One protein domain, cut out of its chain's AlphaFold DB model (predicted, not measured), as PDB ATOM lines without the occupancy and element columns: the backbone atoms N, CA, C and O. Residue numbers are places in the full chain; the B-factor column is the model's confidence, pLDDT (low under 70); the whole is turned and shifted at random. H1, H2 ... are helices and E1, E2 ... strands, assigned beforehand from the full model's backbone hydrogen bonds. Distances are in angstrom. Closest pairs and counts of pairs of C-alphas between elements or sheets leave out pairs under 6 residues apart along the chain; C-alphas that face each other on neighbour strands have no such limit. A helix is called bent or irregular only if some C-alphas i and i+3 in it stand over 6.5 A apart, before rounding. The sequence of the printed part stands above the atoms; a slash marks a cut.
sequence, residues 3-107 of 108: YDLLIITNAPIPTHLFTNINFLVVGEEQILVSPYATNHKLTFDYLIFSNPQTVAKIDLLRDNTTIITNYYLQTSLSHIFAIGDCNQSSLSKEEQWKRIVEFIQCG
ATOM      1  N   TYR A   3      26.597  40.389  33.120       95.31
ATOM      2  CA  TYR A   3      27.704  39.483  33.441       95.31
ATOM      3  C   TYR A   3      28.642  40.134  34.454       95.31
ATOM      4  O   TYR A   3      28.898  41.326  34.348       95.31
ATOM      5  N   ASP A   4      29.231  39.357  35.354       94.44
ATOM      6  CA  ASP A   4      30.210  39.893  36.305       94.44
ATOM      7  C   ASP A   4      31.453  40.373  35.536       94.44
ATOM      8  O   ASP A   4      31.964  41.466  35.762       94.44
ATOM      9  N   LEU A   5      31.904  39.591  34.548       95.50
ATOM     10  CA  LEU A   5      33.078  39.903  33.733       95.50
ATOM     11  C   LEU A   5      32.786  39.765  32.236       95.50
ATOM     12  O   LEU A   5      32.400  38.704  31.748       95.50
ATOM     13  N   LEU A   6      33.057  40.818  31.472       96.62
ATOM     14  CA  LEU A   6      33.097  40.755  30.016       96.62
ATOM     15  C   LEU A   6      34.550  40.741  29.532       96.62
ATOM     16  O   LEU A   6      35.366  41.553  29.960       96.62
ATOM     17  N   ILE A   7      34.880  39.835  28.613       96.19
ATOM     18  CA  ILE A   7      36.203  39.753  27.990       96.19
ATOM     19  C   ILE A   7      36.051  39.966  26.481       96.19
ATOM     20  O   ILE A   7      35.427  39.155  25.797       96.19
ATOM     21  N   ILE A   8      36.634  41.049  25.965       95.50
ATOM     22  CA  ILE A   8      36.592  41.441  24.552       95.50
ATOM     23  C   ILE A   8      37.994  41.279  23.955       95.50
ATOM     24  O   ILE A   8      38.836  42.179  24.037       95.50
ATOM     25  N   THR A   9      38.280  40.107  23.391       93.88
ATOM     26  CA  THR A   9      39.600  39.806  22.822       93.88
ATOM     27  C   THR A   9      39.546  38.674  21.804       93.88
ATOM     28  O   THR A   9      38.756  37.744  21.941       93.88
ATOM     29  N   ASN A  10      40.450  38.714  20.824       89.88
ATOM     30  CA  ASN A  10      40.736  37.577  19.942       89.88
ATOM     31  C   ASN A  10      41.934  36.730  20.421       89.88
ATOM     32  O   ASN A  10      42.303  35.748  19.776       89.88
ATOM     33  N   ALA A  11      42.591  37.117  21.519       86.75
ATOM     34  CA  ALA A  11      43.735  36.388  22.051       86.75
ATOM     35  C   ALA A  11      43.304  35.096  22.774       86.75
ATOM     36  O   ALA A  11      42.187  35.023  23.284       86.75
ATOM     37  N   PRO A  12      44.191  34.088  22.892       87.00
ATOM     38  CA  PRO A  12      43.947  32.935  23.752       87.00
ATOM     39  C   PRO A  12      43.697  33.362  25.202       87.00
ATOM     40  O   PRO A  12      44.461  34.153  25.763       87.00
ATOM     41  N   ILE A  13      42.643  32.811  25.807       88.88
ATOM     42  CA  ILE A  13      42.197  33.173  27.155       88.88
ATOM     43  C   ILE A  13      42.487  32.012  28.109       88.88
ATOM     44  O   ILE A  13      42.028  30.891  27.865       88.88
ATOM     45  N   PRO A  14      43.200  32.251  29.219       89.25
ATOM     46  CA  PRO A  14      43.412  31.251  30.255       89.25
ATOM     47  C   PRO A  14      42.152  31.114  31.127       89.25
ATOM     48  O   PRO A  14      42.111  31.568  32.266       89.25
ATOM     49  N   THR A  15      41.100  30.480  30.598       85.31
ATOM     50  CA  THR A  15      39.781  30.363  31.258       85.31
ATOM     51  C   THR A  15      39.833  29.734  32.651       85.31
ATOM     52  O   THR A  15      39.014  30.064  33.503       85.31
ATOM     53  N   HIS A  16      40.828  28.883  32.912       88.00
ATOM     54  CA  HIS A  16      41.073  28.271  34.219       88.00
ATOM     55  C   HIS A  16      41.370  29.281  35.341       88.00
ATOM     56  O   HIS A  16      41.266  28.915  36.507       88.00
ATOM     57  N   LEU A  17      41.737  30.528  35.017       85.81
ATOM     58  CA  LEU A  17      41.974  31.581  36.007       85.81
ATOM     59  C   LEU A  17      40.677  32.233  36.511       85.81
ATOM     60  O   LEU A  17      40.669  32.813  37.591       85.81
ATOM     61  N   PHE A  18      39.571  32.116  35.772       85.50
ATOM     62  CA  PHE A  18      38.297  32.769  36.086       85.50
ATOM     63  C   PHE A  18      37.327  31.809  36.782       85.50
ATOM     64  O   PHE A  18      36.208  31.574  36.323       85.50
ATOM     65  N   THR A  19      37.767  31.203  37.884       82.75
ATOM     66  CA  THR A  19      36.897  30.343  38.693       82.75
ATOM     67  C   THR A  19      35.894  31.190  39.475       82.75
ATOM     68  O   THR A  19      36.244  32.231  40.025       82.75
ATOM     69  N   ASN A  20      34.637  30.739  39.531       84.94
ATOM     70  CA  ASN A  20      33.547  31.373  40.288       84.94
ATOM     71  C   ASN A  20      33.154  32.799  39.848       84.94
ATOM     72  O   ASN A  20      32.576  33.533  40.641       84.94
ATOM     73  N   ILE A  21      33.425  33.178  38.596       88.88
ATOM     74  CA  ILE A  21      32.998  34.458  38.012       88.88
ATOM     75  C   ILE A  21      32.066  34.159  36.838       88.88
ATOM     76  O   ILE A  21      32.414  33.362  35.963       88.88
ATOM     77  N   ASN A  22      30.889  34.786  36.784       92.50
ATOM     78  CA  ASN A  22      30.020  34.691  35.614       92.50
ATOM     79  C   ASN A  22      30.580  35.574  34.491       92.50
ATOM     80  O   ASN A  22      30.316  36.778  34.445       92.50
ATOM     81  N   PHE A  23      31.361  34.976  33.588       94.31
ATOM     82  CA  PHE A  23      32.010  35.704  32.502       94.31
ATOM     83  C   PHE A  23      31.467  35.358  31.115       94.31
ATOM     84  O   PHE A  23      31.012  34.244  30.850       94.31
ATOM     85  N   LEU A  24      31.584  36.319  30.200       94.75
ATOM     86  CA  LEU A  24      31.346  36.124  28.775       94.75
ATOM     87  C   LEU A  24      32.573  36.556  27.973       94.75
ATOM     88  O   LEU A  24      33.111  37.641  28.180       94.75
ATOM     89  N   VAL A  25      32.971  35.720  27.016       94.25
ATOM     90  CA  VAL A  25      33.978  36.058  26.006       94.25
ATOM     91  C   VAL A  25      33.275  36.401  24.704       94.25
ATOM     92  O   VAL A  25      32.414  35.653  24.240       94.25
ATOM     93  N   VAL A  26      33.671  37.514  24.103       93.69
ATOM     94  CA  VAL A  26      33.159  38.007  22.824       93.69
ATOM     95  C   VAL A  26      34.310  38.510  21.955       93.69
ATOM     96  O   VAL A  26      35.389  38.833  22.459       93.69
ATOM     97  N   GLY A  27      34.082  38.564  20.643       89.75
ATOM     98  CA  GLY A  27      35.071  39.057  19.692       89.75
ATOM     99  C   GLY A  27      35.209  40.581  19.711       89.75
ATOM    100  O   GLY A  27      34.430  41.314  20.327       89.75
ATOM    101  N   GLU A  28      36.234  41.069  19.016       85.81
ATOM    102  CA  GLU A  28      36.602  42.493  18.976       85.81
ATOM    103  C   GLU A  28      35.627  43.384  18.176       85.81
ATOM    104  O   GLU A  28      35.823  44.596  18.102       85.81
ATOM    105  N   GLU A  29      34.544  42.833  17.616       88.88
ATOM    106  CA  GLU A  29      33.439  43.611  17.037       88.88
ATOM    107  C   GLU A  29      32.602  44.367  18.088       88.88
ATOM    108  O   GLU A  29      31.782  45.231  17.753       88.88
ATOM    109  N   GLN A  30      32.786  44.035  19.368       92.06
ATOM    110  CA  GLN A  30      32.103  44.676  20.484       92.06
ATOM    111  C   GLN A  30      32.767  46.008  20.844       92.06
ATOM    112  O   GLN A  30      33.965  46.085  21.120       92.06
ATOM    113  N   ILE A  31      31.953  47.062  20.889       94.94
ATOM    114  CA  ILE A  31      32.385  48.420  21.237       94.94
ATOM    115  C   ILE A  31      31.545  48.912  22.409       94.94
ATOM    116  O   ILE A  31      30.322  48.733  22.427       94.94
ATOM    117  N   LEU A  32      32.191  49.574  23.361       95.44
ATOM    118  CA  LEU A  32      31.522  50.280  24.438       95.44
ATOM    119  C   LEU A  32      30.771  51.499  23.899       95.44
ATOM    120  O   LEU A  32      31.333  52.371  23.235       95.44
ATOM    121  N   VAL A  33      29.477  51.553  24.198       94.44
ATOM    122  CA  VAL A  33      28.618  52.722  23.937       94.44
ATOM    123  C   VAL A  33      28.428  53.571  25.194       94.44
ATOM    124  O   VAL A  33      28.038  54.730  25.098       94.44
ATOM    125  N   SER A  34      28.729  52.998  26.359       92.31
ATOM    126  CA  SER A  34      28.886  53.664  27.649       92.31
ATOM    127  C   SER A  34      29.933  52.895  28.475       92.31
ATOM    128  O   SER A  34      30.299  51.785  28.079       92.31
ATOM    129  N   PRO A  35      30.425  53.434  29.609       90.44
ATOM    130  CA  PRO A  35      31.479  52.789  30.400       90.44
ATOM    131  C   PRO A  35      31.214  51.320  30.766       90.44
ATOM    132  O   PRO A  35      32.151  50.534  30.826       90.44
ATOM    133  N   TYR A  36      29.945  50.938  30.935       93.88
ATOM    134  CA  TYR A  36      29.541  49.603  31.391       93.88
ATOM    135  C   TYR A  36      28.520  48.928  30.461       93.88
ATOM    136  O   TYR A  36      27.760  48.056  30.889       93.88
ATOM    137  N   ALA A  37      28.450  49.346  29.188       95.00
ATOM    138  CA  ALA A  37      27.559  48.723  28.210       95.00
ATOM    139  C   ALA A  37      28.122  48.699  26.783       95.00
ATOM    140  O   ALA A  37      28.718  49.667  26.305       95.00
ATOM    141  N   THR A  38      27.854  47.603  26.066       95.69
ATOM    142  CA  THR A  38      28.253  47.426  24.661       95.69
ATOM    143  C   THR A  38      27.149  47.800  23.670       95.69
ATOM    144  O   THR A  38      25.965  47.891  24.006       95.69
ATOM    145  N   ASN A  39      27.527  47.947  22.397       94.12
ATOM    146  CA  ASN A  39      26.620  48.111  21.255       94.12
ATOM    147  C   ASN A  39      25.583  46.979  21.093       94.12
ATOM    148  O   ASN A  39      24.552  47.199  20.460       94.12
ATOM    149  N   HIS A  40      25.804  45.811  21.702       93.19
ATOM    150  CA  HIS A  40      24.871  44.680  21.694       93.19
ATOM    151  C   HIS A  40      24.063  44.537  22.993       93.19
ATOM    152  O   HIS A  40      23.500  43.477  23.260       93.19
ATOM    153  N   LYS A  41      23.952  45.607  23.797       92.88
ATOM    154  CA  LYS A  41      23.161  45.631  25.047       92.88
ATOM    155  C   LYS A  41      23.640  44.607  26.092       92.88
ATOM    156  O   LYS A  41      22.847  44.116  26.907       92.88
ATOM    157  N   LEU A  42      24.931  44.277  26.060       95.50
ATOM    158  CA  LEU A  42      25.611  43.561  27.136       95.50
ATOM    159  C   LEU A  42      26.033  44.580  28.191       95.50
ATOM    160  O   LEU A  42      26.524  45.651  27.838       95.50
ATOM    161  N   THR A  43      25.834  44.247  29.459       96.44
ATOM    162  CA  THR A  43      26.248  45.063  30.609       96.44
ATOM    163  C   THR A  43      27.127  44.234  31.524       96.44
ATOM    164  O   THR A  43      26.927  43.019  31.589       96.44
ATOM    165  N   PHE A  44      28.050  44.871  32.236       96.62
ATOM    166  CA  PHE A  44      29.034  44.161  33.046       96.62
ATOM    167  C   PHE A  44      29.531  44.973  34.243       96.62
ATOM    168  O   PHE A  44      29.433  46.202  34.212       96.62
ATOM    169  N   ASP A  45      30.103  44.290  35.237       95.19
ATOM    170  CA  ASP A  45      30.804  44.928  36.363       95.19
ATOM    171  C   ASP A  45      32.290  45.153  36.049       95.19
ATOM    172  O   ASP A  45      32.821  46.239  36.283       95.19
ATOM    173  N   TYR A  46      32.939  44.152  35.444       96.00
ATOM    174  CA  TYR A  46      34.339  44.185  35.024       96.00
ATOM    175  C   TYR A  46      34.480  43.996  33.510       96.00
ATOM    176  O   TYR A  46      33.742  43.228  32.889       96.00
ATOM    177  N   LEU A  47      35.475  44.653  32.910       96.88
ATOM    178  CA  LEU A  47      35.825  44.492  31.497       96.88
ATOM    179  C   LEU A  47      37.315  44.262  31.309       96.88
ATOM    180  O   LEU A  47      38.120  45.061  31.771       96.88
ATOM    181  N   ILE A  48      37.674  43.258  30.514       96.62
ATOM    182  CA  ILE A  48      39.031  43.077  29.990       96.62
ATOM    183  C   ILE A  48      38.986  43.190  28.469       96.62
ATOM    184  O   ILE A  48      38.206  42.486  27.828       96.62
ATOM    185  N   PHE A  49      39.819  44.044  27.875       96.44
ATOM    186  CA  PHE A  49      39.874  44.200  26.421       96.44
ATOM    187  C   PHE A  49      41.308  44.270  25.885       96.44
ATOM    188  O   PHE A  49      42.217  44.739  26.568       96.44
ATOM    189  N   SER A  50      41.512  43.813  24.645       94.38
ATOM    190  CA  SER A  50      42.815  43.882  23.955       94.38
ATOM    191  C   SER A  50      42.879  44.893  22.814       94.38
ATOM    192  O   SER A  50      43.970  45.273  22.390       94.38
ATOM    193  N   ASN A  51      41.727  45.316  22.288       93.06
ATOM    194  CA  ASN A  51      41.653  46.186  21.123       93.06
ATOM    195  C   ASN A  51      41.245  47.614  21.529       93.06
ATOM    196  O   ASN A  51      40.149  47.798  22.060       93.06
ATOM    197  N   PRO A  52      42.053  48.653  21.239       92.75
ATOM    198  CA  PRO A  52      41.691  50.041  21.535       92.75
ATOM    199  C   PRO A  52      40.355  50.485  20.922       92.75
ATOM    200  O   PRO A  52      39.708  51.395  21.444       92.75
ATOM    201  N   GLN A  53      39.917  49.848  19.829       93.06
ATOM    202  CA  GLN A  53      38.632  50.144  19.191       93.06
ATOM    203  C   GLN A  53      37.436  49.819  20.091       93.06
ATOM    204  O   GLN A  53      36.427  50.522  20.026       93.06
ATOM    205  N   THR A  54      37.564  48.838  20.991       94.75
ATOM    206  CA  THR A  54      36.535  48.498  21.985       94.75
ATOM    207  C   THR A  54      36.135  49.713  22.818       94.75
ATOM    208  O   THR A  54      34.966  49.883  23.152       94.75
ATOM    209  N   VAL A  55      37.085  50.602  23.099       94.38
ATOM    210  CA  VAL A  55      36.900  51.798  23.927       94.38
ATOM    211  C   VAL A  55      37.011  53.090  23.114       94.38
ATOM    212  O   VAL A  55      37.213  54.164  23.673       94.38
ATOM    213  N   ALA A  56      36.859  53.038  21.785       92.06
ATOM    214  CA  ALA A  56      37.025  54.209  20.914       92.06
ATOM    215  C   ALA A  56      36.098  55.384  21.272       92.06
ATOM    216  O   ALA A  56      36.458  56.536  21.051       92.06
ATOM    217  N   LYS A  57      34.919  55.092  21.835       92.19
ATOM    218  CA  LYS A  57      33.911  56.084  22.246       92.19
ATOM    219  C   LYS A  57      33.958  56.433  23.736       92.19
ATOM    220  O   LYS A  57      33.100  57.174  24.204       92.19
ATOM    221  N   ILE A  58      34.914  55.874  24.473       94.12
ATOM    222  CA  ILE A  58      35.067  56.071  25.912       94.12
ATOM    223  C   ILE A  58      36.275  56.961  26.161       94.12
ATOM    224  O   ILE A  58      37.361  56.725  25.619       94.12
ATOM    225  N   ASP A  59      36.066  57.977  26.991       92.56
ATOM    226  CA  ASP A  59      37.123  58.883  27.409       92.56
ATOM    227  C   ASP A  59      38.022  58.178  28.433       92.56
ATOM    228  O   ASP A  59      37.598  57.851  29.543       92.56
ATOM    229  N   LEU A  60      39.246  57.864  28.011       94.00
ATOM    230  CA  LEU A  60      40.266  57.188  28.807       94.00
ATOM    231  C   LEU A  60      41.562  57.982  28.712       94.00
ATOM    232  O   LEU A  60      41.863  58.544  27.658       94.00
ATOM    233  N   LEU A  61      42.373  57.943  29.770       94.88
ATOM    234  CA  LEU A  61      43.731  58.477  29.717       94.88
ATOM    235  C   LEU A  61      44.568  57.696  28.696       94.88
ATOM    236  O   LEU A  61      44.703  56.471  28.777       94.88
ATOM    237  N   ARG A  62      45.126  58.419  27.725       92.75
ATOM    238  CA  ARG A  62      45.939  57.869  26.637       92.75
ATOM    239  C   ARG A  62      47.202  58.694  26.446       92.75
ATOM    240  O   ARG A  62      47.159  59.918  26.543       92.75
ATOM    241  N   ASP A  63      48.289  58.014  26.112       89.75
ATOM    242  CA  ASP A  63      49.480  58.617  25.523       89.75
ATOM    243  C   ASP A  63      49.541  58.194  24.051       89.75
ATOM    244  O   ASP A  63      49.802  57.034  23.725       89.75
ATOM    245  N   ASN A  64      49.214  59.120  23.147       86.38
ATOM    246  CA  ASN A  64      48.969  58.832  21.735       86.38
ATOM    247  C   ASN A  64      47.905  57.727  21.548       86.38
ATOM    248  O   ASN A  64      46.732  57.921  21.870       86.38
ATOM    249  N   THR A  65      48.293  56.572  21.006       83.38
ATOM    250  CA  THR A  65      47.411  55.411  20.802       83.38
ATOM    251  C   THR A  65      47.429  54.428  21.971       83.38
ATOM    252  O   THR A  65      46.659  53.468  21.963       83.38
ATOM    253  N   THR A  66      48.305  54.642  22.951       90.19
ATOM    254  CA  THR A  66      48.506  53.751  24.092       90.19
ATOM    255  C   THR A  66      47.567  54.127  25.222       90.19
ATOM    256  O   THR A  66      47.450  55.294  25.591       90.19
ATOM    257  N   ILE A  67      46.899  53.134  25.793       95.12
ATOM    258  CA  ILE A  67      46.010  53.305  26.937       95.12
ATOM    259  C   ILE A  67      46.854  53.241  28.202       95.12
ATOM    260  O   ILE A  67      47.564  52.265  28.434       95.12
ATOM    261  N   ILE A  68      46.774  54.289  29.019       94.88
ATOM    262  CA  ILE A  68      47.520  54.356  30.271       94.88
ATOM    263  C   ILE A  68      46.802  53.488  31.303       94.88
ATOM    264  O   ILE A  68      45.605  53.658  31.552       94.88
ATOM    265  N   THR A  69      47.546  52.574  31.923       96.50
ATOM    266  CA  THR A  69      47.033  51.675  32.958       96.50
ATOM    267  C   THR A  69      47.873  51.709  34.230       96.50
ATOM    268  O   THR A  69      49.056  52.041  34.197       96.50
ATOM    269  N   ASN A  70      47.284  51.314  35.359       94.62
ATOM    270  CA  ASN A  70      47.995  51.136  36.626       94.62
ATOM    271  C   ASN A  70      48.728  49.774  36.710       94.62
ATOM    272  O   ASN A  70      48.821  49.029  35.733       94.62
ATOM    273  N   TYR A  71      49.229  49.426  37.904       92.56
ATOM    274  CA  TYR A  71      49.915  48.153  38.177       92.56
ATOM    275  C   TYR A  71      49.088  46.904  37.812       92.56
ATOM    276  O   TYR A  71      49.656  45.924  37.320       92.56
ATOM    277  N   TYR A  72      47.769  46.961  38.018       94.69
ATOM    278  CA  TYR A  72      46.802  45.898  37.723       94.69
ATOM    279  C   TYR A  72      46.258  45.962  36.293       94.69
ATOM    280  O   TYR A  72      45.320  45.245  35.964       94.69
ATOM    281  N   LEU A  73      46.839  46.809  35.436       96.50
ATOM    282  CA  LEU A  73      46.399  47.030  34.056       96.50
ATOM    283  C   LEU A  73      45.011  47.674  33.942       96.50
ATOM    284  O   LEU A  73      44.393  47.671  32.877       96.50
ATOM    285  N   GLN A  74      44.529  48.262  35.035       96.62
ATOM    286  CA  GLN A  74      43.283  49.008  35.059       96.62
ATOM    287  C   GLN A  74      43.496  50.384  34.434       96.62
ATOM    288  O   GLN A  74      44.484  51.062  34.720       96.62
ATOM    289  N   THR A  75      42.563  50.789  33.582       96.50
ATOM    290  CA  THR A  75      42.532  52.107  32.942       96.50
ATOM    291  C   THR A  75      42.151  53.208  33.941       96.50
ATOM    292  O   THR A  75      41.956  52.962  35.132       96.50
ATOM    293  N   SER A  76      41.995  54.442  33.458       95.00
ATOM    294  CA  SER A  76      41.470  55.554  34.260       95.00
ATOM    295  C   SER A  76      40.020  55.369  34.723       95.00
ATOM    296  O   SER A  76      39.570  56.114  35.589       95.00
ATOM    297  N   LEU A  77      39.285  54.409  34.152       95.31
ATOM    298  CA  LEU A  77      37.953  54.031  34.613       95.31
ATOM    299  C   LEU A  77      38.012  52.792  35.504       95.31
ATOM    300  O   LEU A  77      38.738  51.830  35.235       95.31
ATOM    301  N   SER A  78      37.201  52.814  36.563       93.81
ATOM    302  CA  SER A  78      37.086  51.701  37.498       93.81
ATOM    303  C   SER A  78      36.632  50.425  36.802       93.81
ATOM    304  O   SER A  78      35.673  50.455  36.030       93.81
ATOM    305  N   HIS A  79      37.317  49.319  37.111       95.31
ATOM    306  CA  HIS A  79      36.976  47.953  36.683       95.31
ATOM    307  C   HIS A  79      37.116  47.677  35.177       95.31
ATOM    308  O   HIS A  79      36.654  46.651  34.678       95.31
ATOM    309  N   ILE A  80      37.790  48.568  34.448       96.81
ATOM    310  CA  ILE A  80      38.089  48.400  33.026       96.81
ATOM    311  C   ILE A  80      39.594  48.187  32.865       96.81
ATOM    312  O   ILE A  80      40.378  49.073  33.205       96.81
ATOM    313  N   PHE A  81      39.988  47.039  32.317       96.75
ATOM    314  CA  PHE A  81      41.372  46.600  32.162       96.75
ATOM    315  C   PHE A  81      41.754  46.458  30.691       96.75
ATOM    316  O   PHE A  81      41.011  45.883  29.894       96.75
ATOM    317  N   ALA A  82      42.941  46.947  30.346       96.12
ATOM    318  CA  ALA A  82      43.502  46.846  29.004       96.12
ATOM    319  C   ALA A  82      44.651  45.831  29.008       96.12
ATOM    320  O   ALA A  82      45.499  45.888  29.895       96.12
ATOM    321  N   ILE A  83      44.704  44.922  28.032       94.50
ATOM    322  CA  ILE A  83      45.755  43.895  27.906       94.50
ATOM    323  C   ILE A  83      46.418  43.885  26.527       94.50
ATOM    324  O   ILE A  83      45.845  44.307  25.524       94.50
ATOM    325  N   GLY A  84      47.612  43.305  26.455       90.38
ATOM    326  CA  GLY A  84      48.373  43.198  25.215       90.38
ATOM    327  C   GLY A  84      48.906  44.553  24.758       90.38
ATOM    328  O   GLY A  84      49.153  45.442  25.563       90.38
ATOM    329  N   ASP A  85      49.079  44.727  23.454       88.31
ATOM    330  CA  ASP A  85      49.847  45.862  22.929       88.31
ATOM    331  C   ASP A  85      49.168  47.221  23.169       88.31
ATOM    332  O   ASP A  85      49.829  48.258  23.124       88.31
ATOM    333  N   CYS A  86      47.866  47.237  23.485       88.81
ATOM    334  CA  CYS A  86      47.136  48.473  23.759       88.81
ATOM    335  C   CYS A  86      47.564  49.184  25.051       88.81
ATOM    336  O   CYS A  86      47.314  50.382  25.169       88.81
ATOM    337  N   ASN A  87      48.221  48.482  25.983       87.69
ATOM    338  CA  ASN A  87      48.734  49.051  27.234       87.69
ATOM    339  C   ASN A  87      50.272  49.187  27.267       87.69
ATOM    340  O   ASN A  87      50.813  49.670  28.259       87.69
ATOM    341  N   GLN A  88      50.980  48.735  26.217       85.38
ATOM    342  CA  GLN A  88      52.453  48.689  26.114       85.38
ATOM    343  C   GLN A  88      53.189  48.108  27.342       85.38
ATOM    344  O   GLN A  88      54.353  48.422  27.599       85.38
ATOM    345  N   SER A  89      52.532  47.238  28.106       87.94
ATOM    346  CA  SER A  89      53.133  46.578  29.259       87.94
ATOM    347  C   SER A  89      54.276  45.659  28.825       87.94
ATOM    348  O   SER A  89      54.152  44.902  27.863       87.94
ATOM    349  N   SER A  90      55.381  45.676  29.573       89.94
ATOM    350  CA  SER A  90      56.513  44.759  29.372       89.94
ATOM    351  C   SER A  90      56.260  43.344  29.908       89.94
ATOM    352  O   SER A  90      57.102  42.462  29.745       89.94
ATOM    353  N   LEU A  91      55.117  43.118  30.564       92.94
ATOM    354  CA  LEU A  91      54.717  41.820  31.104       92.94
ATOM    355  C   LEU A  91      54.289  40.868  29.990       92.94
ATOM    356  O   LEU A  91      53.628  41.286  29.032       92.94
ATOM    357  N   SER A  92      54.555  39.567  30.154       91.75
ATOM    358  CA  SER A  92      53.960  38.584  29.250       91.75
ATOM    359  C   SER A  92      52.437  38.583  29.399       91.75
ATOM    360  O   SER A  92      51.891  38.946  30.444       91.75
ATOM    361  N   LYS A  93      51.726  38.133  28.359       89.62
ATOM    362  CA  LYS A  93      50.260  38.035  28.395       89.62
ATOM    363  C   LYS A  93      49.769  37.204  29.584       89.62
ATOM    364  O   LYS A  93      48.747  37.539  30.168       89.62
ATOM    365  N   GLU A  94      50.498  36.156  29.965       90.56
ATOM    366  CA  GLU A  94      50.144  35.322  31.115       90.56
ATOM    367  C   GLU A  94      50.226  36.102  32.435       90.56
ATOM    368  O   GLU A  94      49.288  36.050  33.230       90.56
ATOM    369  N   GLU A  95      51.296  36.875  32.659       93.00
ATOM    370  CA  GLU A  95      51.386  37.740  33.844       93.00
ATOM    371  C   GLU A  95      50.305  38.823  33.846       93.00
ATOM    372  O   GLU A  95      49.768  39.143  34.907       93.00
ATOM    373  N   GLN A  96      49.966  39.371  32.677       94.62
ATOM    374  CA  GLN A  96      48.906  40.370  32.566       94.62
ATOM    375  C   GLN A  96      47.556  39.811  33.037       94.62
ATOM    376  O   GLN A  96      46.897  40.425  33.876       94.62
ATOM    377  N   TRP A  97      47.184  38.616  32.567       94.00
ATOM    378  CA  TRP A  97      45.977  37.928  33.024       94.00
ATOM    379  C   TRP A  97      45.996  37.665  34.530       94.00
ATOM    380  O   TRP A  97      45.011  37.954  35.204       94.00
ATOM    381  N   LYS A  98      47.118  37.166  35.069       92.88
ATOM    382  CA  LYS A  98      47.252  36.874  36.505       92.88
ATOM    383  C   LYS A  98      47.007  38.107  37.375       92.88
ATOM    384  O   LYS A  98      46.274  37.999  38.347       92.88
ATOM    385  N   ARG A  99      47.556  39.271  37.009       93.88
ATOM    386  CA  ARG A  99      47.361  40.514  37.781       93.88
ATOM    387  C   ARG A  99      45.916  40.987  37.801       93.88
ATOM    388  O   ARG A  99      45.437  41.447  38.832       93.88
ATOM    389  N   ILE A 100      45.228  40.893  36.667       94.44
ATOM    390  CA  ILE A 100      43.821  41.293  36.598       94.44
ATOM    391  C   ILE A 100      42.962  40.326  37.414       94.44
ATOM    392  O   ILE A 100      42.090  40.752  38.161       94.44
ATOM    393  N   VAL A 101      43.227  39.024  37.305       92.25
ATOM    394  CA  VAL A 101      42.515  37.999  38.078       92.25
ATOM    395  C   VAL A 101      42.740  38.189  39.575       92.25
ATOM    396  O   VAL A 101      41.774  38.133  40.327       92.25
ATOM    397  N   GLU A 102      43.973  38.478  39.998       91.69
ATOM    398  CA  GLU A 102      44.300  38.821  41.387       91.69
ATOM    399  C   GLU A 102      43.461  40.006  41.874       91.69
ATOM    400  O   GLU A 102      42.843  39.920  42.928       91.69
ATOM    401  N   PHE A 103      43.350  41.073  41.078       93.19
ATOM    402  CA  PHE A 103      42.500  42.213  41.420       93.19
ATOM    403  C   PHE A 103      41.021  41.824  41.563       93.19
ATOM    404  O   PHE A 103      40.380  42.211  42.534       93.19
ATOM    405  N   ILE A 104      40.468  41.068  40.608       91.44
ATOM    406  CA  ILE A 104      39.039  40.715  40.601       91.44
ATOM    407  C   ILE A 104      38.701  39.753  41.749       91.44
ATOM    408  O   ILE A 104      37.660  39.890  42.385       91.44
ATOM    409  N   GLN A 105      39.563  38.772  42.025       86.56
ATOM    410  CA  GLN A 105      39.324  37.756  43.054       86.56
ATOM    411  C   GLN A 105      39.622  38.248  44.470       86.56
ATOM    412  O   GLN A 105      39.028  37.747  45.422       86.56
ATOM    413  N   CYS A 106      40.527  39.212  44.616       80.69
ATOM    414  CA  CYS A 106      40.805  39.876  45.885       80.69
ATOM    415  C   CYS A 106      40.016  41.187  46.047       80.69
ATOM    416  O   CYS A 106      40.382  41.980  46.906       80.69
ATOM    417  N   GLY A 107      39.003  41.436  45.203       61.44
ATOM    418  CA  GLY A 107      38.269  42.700  45.123       61.44
ATOM    419  C   GLY A 107      37.626  43.110  46.452       61.44
ATOM    420  O   GLY A 107      36.583  42.566  46.806       61.44
TER     421      GLY A 107
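Overview. This is residues 3 to 107 of the 108 residues of an uncharacterized protein of Tenericutes bacterium ADurb.BinA124 (UniProt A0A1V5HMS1). A small, strongly twisted sheet of four parallel strands, E2 E1 E4 E5 in that order, is surrounded by long loops, and one longer helix, H3, passes by it and grazes it, mostly near E5. Two short helices, H1 and H2, follow E4 and E5, and the short strand E3 lies away from the sheet. The printed part has 105 residues, with three named helices and five named strands in the order E1 E2 E3 E4 H1 E5 H2 H3; the class is mixed, helices and strands, and under half of the residues are in named elements. The whole is compact and rounded, with a radius of gyration of the C-alphas of 12.4 A and spans of 33 by 32 by 24 A.

Along the chain. Find C-alpha 3 at (27.704, 39.483, 33.441); there E1 begins and runs through residues 3 to 8, 12.7 A long. E2 is residues 23 to 26, 10.0 A, and E3 is residues 32 to 34. E4, residues 43 to 49, is the longest strand at 14.3 A and ends at C-alpha 49, (39.874, 44.200, 26.421). H1 is residues 52 to 55, E5 residues 80 to 82, and H2 residues 84 to 87. H2 is neither bent nor irregular, but only just: C-alphas 84 and 87 are 6.2 A apart. H3, residues 93 to 105, is 18.3 A long and ends at C-alpha 105, (39.324, 37.756, 43.054).

Arrangement. Begin at E1, an inner strand: it is parallel to E4 at 30 degrees, with N 8 and O 48 2.8 A apart, within hydrogen-bond range. On E1 and E2, parallel at 27 degrees, look at N 7 and O 24, 2.9 A. E4 and E5 are parallel at 15 degrees, with N 81 and O 47 at 2.8 A. E4, H1 and E5 form a strand-helix-strand unit, two parallel neighbour strands with a helix between, and its crossover is right-handed. E3 pairs with no named strand; its residues 32 to 34 pair antiparallel with residues 37 to 38. H1 only grazes the sheet, with its residues 52 to 55. H3 only grazes it too, with residues 96 to 104; its closest C-alpha pair with E5 is Phe 81 and Ile 100, 7.3 A. H2 is not on the sheet; it is close to but not clearly touching H3, with the C-alphas of Gly 84 and Lys 93, the closest, 6.4 A apart. In H3 every O i to N i+4 pair is within hydrogen-bond range; H1 and H2 are too short for such a pair, and each has its one O i to N i+3 pair within range.

Size, cuts and confidence. The C-alphas of Asn 20 and Asn 64 are the two farthest apart, 36.6 A. The printed part has no cut. The links E1 to E2, residues 9 to 22, and H1 to E5, residues 56 to 79, are long. The mean pLDDT of the printed part is 92.1, and only residue 107 is under 70.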